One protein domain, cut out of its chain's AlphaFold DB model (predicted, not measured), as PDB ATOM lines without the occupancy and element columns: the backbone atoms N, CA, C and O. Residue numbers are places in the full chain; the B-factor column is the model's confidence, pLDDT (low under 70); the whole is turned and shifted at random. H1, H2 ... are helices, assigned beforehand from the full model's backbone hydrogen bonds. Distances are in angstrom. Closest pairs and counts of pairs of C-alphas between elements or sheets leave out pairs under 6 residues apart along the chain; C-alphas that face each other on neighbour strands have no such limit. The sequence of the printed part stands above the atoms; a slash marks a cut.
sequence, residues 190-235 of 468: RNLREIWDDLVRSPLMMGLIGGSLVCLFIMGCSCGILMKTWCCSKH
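Overview. This is residues 190 to 235 of the 468 residues of an uncharacterized protein of Tigriopus californicus (UniProt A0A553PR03). A short helix, H1, meets one long helix, H2, end to end at a corner, making a lopsided L with H2 as the long arm. H2 makes most of the length, and nothing packs along its sides. The printed part has 46 residues with two named helices, H1 then H2, and no named strand, an all-helix domain. It is extended, with a radius of gyration of the C-alphas of 18.6 A, and spans 59 by 18 by 7 A.

Arrangement. H1, residues 190 to 201, and H2, residues 203 to 235, are close but not clearly touching; their closest C-alphas, those of Val 200 and Met 206, are 6.9 A apart. They run the same way at a steep tilt of 61 degrees. In H1 and H2 every O i to N i+4 pair is within hydrogen-bond range.

Along the chain. H1 begins at C-alpha 190 (-0.621, -6.551, 71.783) and is 16.8 A long from first to last C-alpha. H2 runs 47.5 A from C-alpha 203 (8.859, 10.390, 60.537) to C-alpha 235 (-16.275, 19.791, 21.321).

Size, cuts and confidence. The C-alphas of Asn 191 and His 235, the two farthest apart, are 59.5 A apart. The printed part has no cut, and the link from H1 to H2 is tight. The mean pLDDT of the printed part is 95.3, and no printed residue is under 70.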
ATOM      1  N   ARG A 190      -0.851  -7.818  71.080       92.25
ATOM      2  CA  ARG A 190      -0.621  -6.551  71.783       92.25
ATOM      3  C   ARG A 190       0.751  -5.966  71.447       92.25
ATOM      4  O   ARG A 190       0.817  -4.806  71.054       92.25
ATOM      5  N   ASN A 191       1.800  -6.793  71.462       92.88
ATOM      6  CA  ASN A 191       3.149  -6.368  71.074       92.88
ATOM      7  C   ASN A 191       3.221  -5.920  69.605       92.88
ATOM      8  O   ASN A 191       3.864  -4.923  69.293       92.88
ATOM      9  N   LEU A 192       2.530  -6.614  68.693       93.00
ATOM     10  CA  LEU A 192       2.482  -6.212  67.281       93.00
ATOM     11  C   LEU A 192       1.793  -4.858  67.077       93.00
ATOM     12  O   LEU A 192       2.191  -4.102  66.192       93.00
ATOM     13  N   ARG A 193       0.782  -4.531  67.891       95.44
ATOM     14  CA  ARG A 193       0.111  -3.227  67.831       95.44
ATOM     15  C   ARG A 193       1.025  -2.096  68.296       95.44
ATOM     16  O   ARG A 193       1.054  -1.061  67.646       95.44
ATOM     17  N   GLU A 194       1.773  -2.301  69.374       94.56
ATOM     18  CA  GLU A 194       2.709  -1.288  69.883       94.56
ATOM     19  C   GLU A 194       3.830  -1.011  68.870       94.56
ATOM     20  O   GLU A 194       4.094   0.144  68.545       94.56
ATOM     21  N   ILE A 195       4.388  -2.062  68.254       94.00
ATOM     22  CA  ILE A 195       5.379  -1.919  67.173       94.00
ATOM     23  C   ILE A 195       4.777  -1.197  65.960       94.00
ATOM     24  O   ILE A 195       5.446  -0.376  65.333       94.00
ATOM     25  N   TRP A 196       3.521  -1.489  65.611       94.38
ATOM     26  CA  TRP A 196       2.835  -0.818  64.508       94.38
ATOM     27  C   TRP A 196       2.623   0.673  64.783       94.38
ATOM     28  O   TRP A 196       2.891   1.492  63.906       94.38
ATOM     29  N   ASP A 197       2.189   1.042  65.988       94.00
ATOM     30  CA  ASP A 197       1.962   2.442  66.354       94.00
ATOM     31  C   ASP A 197       3.272   3.249  66.364       94.00
ATOM     32  O   ASP A 197       3.298   4.387  65.884       94.00
ATOM     33  N   ASP A 198       4.378   2.645  66.811       93.88
ATOM     34  CA  ASP A 198       5.710   3.257  66.748       93.88
ATOM     35  C   ASP A 198       6.231   3.371  65.309       93.88
ATOM     36  O   ASP A 198       6.801   4.397  64.921       93.88
ATOM     37  N   LEU A 199       5.978   2.360  64.474       92.94
ATOM     38  CA  LEU A 199       6.341   2.387  63.061       92.94
ATOM     39  C   LEU A 199       5.559   3.475  62.311       92.94
ATOM     40  O   LEU A 199       6.150   4.228  61.540       92.94
ATOM     41  N   VAL A 200       4.254   3.607  62.563       93.69
ATOM     42  CA  VAL A 200       3.394   4.627  61.938       93.69
ATOM     43  C   VAL A 200       3.753   6.036  62.409       93.69
ATOM     44  O   VAL A 200       3.684   6.980  61.619       93.69
ATOM     45  N   ARG A 201       4.181   6.203  63.667       93.88
ATOM     46  CA  ARG A 201       4.681   7.489  64.177       93.88
ATOM     47  C   ARG A 201       6.082   7.841  63.705       93.88
ATOM     48  O   ARG A 201       6.482   8.997  63.856       93.88
ATOM     49  N   SER A 202       6.817   6.899  63.122       96.44
ATOM     50  CA  SER A 202       8.134   7.194  62.580       96.44
ATOM     51  C   SER A 202       8.032   8.269  61.487       96.44
ATOM     52  O   SER A 202       7.241   8.126  60.545       96.44
ATOM     53  N   PRO A 203       8.854   9.334  61.549       93.56
ATOM     54  CA  PRO A 203       8.859  10.390  60.537       93.56
ATOM     55  C   PRO A 203       9.166   9.851  59.131       93.56
ATOM     56  O   PRO A 203       8.751  10.454  58.144       93.56
ATOM     57  N   LEU A 204       9.830   8.694  59.026       94.88
ATOM     58  CA  LEU A 204      10.052   8.004  57.753       94.88
ATOM     59  C   LEU A 204       8.748   7.483  57.139       94.88
ATOM     60  O   LEU A 204       8.510   7.709  55.955       94.88
ATOM     61  N   MET A 205       7.883   6.836  57.924       95.12
ATOM     62  CA  MET A 205       6.604   6.320  57.421       95.12
ATOM     63  C   MET A 205       5.639   7.458  57.092       95.12
ATOM     64  O   MET A 205       5.002   7.429  56.042       95.12
ATOM     65  N   MET A 206       5.609   8.509  57.916       94.56
ATOM     66  CA  MET A 206       4.889   9.745  57.591       94.56
ATOM     67  C   MET A 206       5.400  10.384  56.292       94.56
ATOM     68  O   MET A 206       4.598  10.814  55.465       94.56
ATOM     69  N   GLY A 207       6.718  10.397  56.070       96.19
ATOM     70  CA  GLY A 207       7.324  10.887  54.832       96.19
ATOM     71  C   GLY A 207       6.954  10.047  53.607       96.19
ATOM     72  O   GLY A 207       6.623  10.607  52.563       96.19
ATOM     73  N   LEU A 208       6.946   8.718  53.729       96.38
ATOM     74  CA  LEU A 208       6.574   7.807  52.640       96.38
ATOM     75  C   LEU A 208       5.084   7.902  52.293       96.38
ATOM     76  O   LEU A 208       4.734   8.015  51.119       96.38
ATOM     77  N   ILE A 209       4.209   7.910  53.300       96.12
ATOM     78  CA  ILE A 209       2.760   8.044  53.102       96.12
ATOM     79  C   ILE A 209       2.439   9.432  52.539       96.12
ATOM     80  O   ILE A 209       1.720   9.544  51.545       96.12
ATOM     81  N   GLY A 210       3.023  10.487  53.116       96.94
ATOM     82  CA  GLY A 210       2.871  11.856  52.630       96.94
ATOM     83  C   GLY A 210       3.362  12.018  51.191       96.94
ATOM     84  O   GLY A 210       2.639  12.550  50.349       96.94
ATOM     85  N   GLY A 211       4.544  11.486  50.871       97.06
ATOM     86  CA  GLY A 211       5.096  11.490  49.517       97.06
ATOM     87  C   GLY A 211       4.211  10.739  48.519       97.06
ATOM     88  O   GLY A 211       3.925  11.256  47.439       97.06
ATOM     89  N   SER A 212       3.698   9.566  48.898       97.19
ATOM     90  CA  SER A 212       2.784   8.791  48.055       97.19
ATOM     91  C   SER A 212       1.477   9.539  47.775       97.19
ATOM     92  O   SER A 212       0.997   9.521  46.641       97.19
ATOM     93  N   LEU A 213       0.900  10.219  48.770       96.94
ATOM     94  CA  LEU A 213      -0.326  11.006  48.591       96.94
ATOM     95  C   LEU A 213      -0.109  12.205  47.662       96.94
ATOM     96  O   LEU A 213      -0.952  12.477  46.807       96.94
ATOM     97  N   VAL A 214       1.037  12.884  47.769       97.94
ATOM     98  CA  VAL A 214       1.398  13.985  46.861       97.94
ATOM     99  C   VAL A 214       1.572  13.477  45.427       97.94
ATOM    100  O   VAL A 214       1.033  14.079  44.497       97.94
ATOM    101  N   CYS A 215       2.243  12.339  45.229       97.81
ATOM    102  CA  CYS A 215       2.383  11.721  43.908       97.81
ATOM    103  C   CYS A 215       1.024  11.348  43.294       97.81
ATOM    104  O   CYS A 215       0.776  11.646  42.124       97.81
ATOM    105  N   LEU A 216       0.119  10.755  44.078       97.56
ATOM    106  CA  LEU A 216      -1.237  10.427  43.624       97.56
ATOM    107  C   LEU A 216      -2.046  11.680  43.277       97.56
ATOM    108  O   LEU A 216      -2.761  11.687  42.277       97.56
ATOM    109  N   PHE A 217      -1.900  12.758  44.049       97.88
ATOM    110  CA  PHE A 217      -2.561  14.028  43.763       97.88
ATOM    111  C   PHE A 217      -2.079  14.642  42.441       97.88
ATOM    112  O   PHE A 217      -2.896  15.054  41.616       97.88
ATOM    113  N   ILE A 218      -0.763  14.647  42.194       97.81
ATOM    114  CA  ILE A 218      -0.179  15.151  40.941       97.81
ATOM    115  C   ILE A 218      -0.653  14.313  39.746       97.81
ATOM    116  O   ILE A 218      -1.049  14.879  38.724       97.81
ATOM    117  N   MET A 219      -0.675  12.983  39.881       97.94
ATOM    118  CA  MET A 219      -1.182  12.074  38.844       97.94
ATOM    119  C   MET A 219      -2.687  12.253  38.591       97.94
ATOM    120  O   MET A 219      -3.136  12.216  37.446       97.94
ATOM    121  N   GLY A 220      -3.474  12.508  39.638       97.88
ATOM    122  CA  GLY A 220      -4.894  12.837  39.510       97.88
ATOM    123  C   GLY A 220      -5.118  14.152  38.759       97.88
ATOM    124  O   GLY A 220      -5.938  14.216  37.842       97.88
ATOM    125  N   CYS A 221      -4.343  15.189  39.087       97.69
ATOM    126  CA  CYS A 221      -4.418  16.488  38.419       97.69
ATOM    127  C   CYS A 221      -4.010  16.404  36.944       97.69
ATOM    128  O   CYS A 221      -4.697  16.960  36.085       97.69
ATOM    129  N   SER A 222      -2.926  15.691  36.627       97.75
ATOM    130  CA  SER A 222      -2.471  15.526  35.243       97.75
ATOM    131  C   SER A 222      -3.483  14.739  34.405       97.75
ATOM    132  O   SER A 222      -3.811  15.159  33.294       97.75
ATOM    133  N   CYS A 223      -4.072  13.674  34.962       97.88
ATOM    134  CA  CYS A 223      -5.153  12.929  34.319       97.88
ATOM    135  C   CYS A 223      -6.391  13.813  34.070       97.88
ATOM    136  O   CYS A 223      -6.945  13.814  32.969       97.88
ATOM    137  N   GLY A 224      -6.774  14.646  35.046       97.44
ATOM    138  CA  GLY A 224      -7.884  15.593  34.903       97.44
ATOM    139  C   GLY A 224      -7.658  16.627  33.794       97.44
ATOM    140  O   GLY A 224      -8.573  16.923  33.022       97.44
ATOM    141  N   ILE A 225      -6.430  17.136  33.656       97.38
ATOM    142  CA  ILE A 225      -6.063  18.054  32.568       97.38
ATOM    143  C   ILE A 225      -6.157  17.345  31.213       97.38
ATOM    144  O   ILE A 225      -6.734  17.907  30.283       97.38
ATOM    145  N   LEU A 226      -5.656  16.111  31.102       96.88
ATOM    146  CA  LEU A 226      -5.716  15.323  29.865       96.88
ATOM    147  C   LEU A 226      -7.153  14.985  29.450       96.88
ATOM    148  O   LEU A 226      -7.503  15.093  28.275       96.88
ATOM    149  N   MET A 227      -8.021  14.634  30.401       97.06
ATOM    150  CA  MET A 227      -9.439  14.421  30.101       97.06
ATOM    151  C   MET A 227     -10.116  15.716  29.650       97.06
ATOM    152  O   MET A 227     -10.892  15.709  28.693       97.06
ATOM    153  N   LYS A 228      -9.792  16.848  30.284       96.81
ATOM    154  CA  LYS A 228     -10.360  18.145  29.906       96.81
ATOM    155  C   LYS A 228      -9.917  18.577  28.509       96.81
ATOM    156  O   LYS A 228     -10.754  19.027  27.731       96.81
ATOM    157  N   THR A 229      -8.641  18.412  28.155       95.06
ATOM    158  CA  THR A 229      -8.151  18.724  26.802       95.06
ATOM    159  C   THR A 229      -8.771  17.805  25.754       95.06
ATOM    160  O   THR A 229      -9.153  18.281  24.684       95.06
ATOM    161  N   TRP A 230      -8.965  16.523  26.070       95.75
ATOM    162  CA  TRP A 230      -9.648  15.586  25.182       95.75
ATOM    163  C   TRP A 230     -11.125  15.945  24.964       95.75
ATOM    164  O   TRP A 230     -11.591  15.965  23.823       95.75
ATOM    165  N   CYS A 231     -11.850  16.322  26.021       94.25
ATOM    166  CA  CYS A 231     -13.225  16.815  25.908       94.25
ATOM    167  C   CYS A 231     -13.301  18.110  25.087       94.25
ATOM    168  O   CYS A 231     -14.143  18.224  24.197       94.25
ATOM    169  N   CYS A 232     -12.391  19.063  25.312       92.69
ATOM    170  CA  CYS A 232     -12.317  20.284  24.506       92.69
ATOM    171  C   CYS A 232     -12.036  19.983  23.026       92.69
ATOM    172  O   CYS A 232     -12.642  20.605  22.156       92.69
ATOM    173  N   SER A 233     -11.174  19.003  22.731       91.38
ATOM    174  CA  SER A 233     -10.883  18.564  21.360       91.38
ATOM    175  C   SER A 233     -12.116  17.962  20.677       91.38
ATOM    176  O   SER A 233     -12.419  18.296  19.534       91.38
ATOM    177  N   LYS A 234     -12.910  17.156  21.397       90.44
ATOM    178  CA  LYS A 234     -14.171  16.604  20.873       90.44
ATOM    179  C   LYS A 234     -15.254  17.658  20.637       90.44
ATOM    180  O   LYS A 234     -16.059  17.507  19.719       90.44
ATOM    181  N   HIS A 235     -15.286  18.716  21.445       84.56
ATOM    182  CA  HIS A 235     -16.275  19.791  21.321       84.56
ATOM    183  C   HIS A 235     -15.837  20.954  20.428       84.56
ATOM    184  O   HIS A 235     -16.652  21.844  20.157       84.56
TER     185      HIS A 235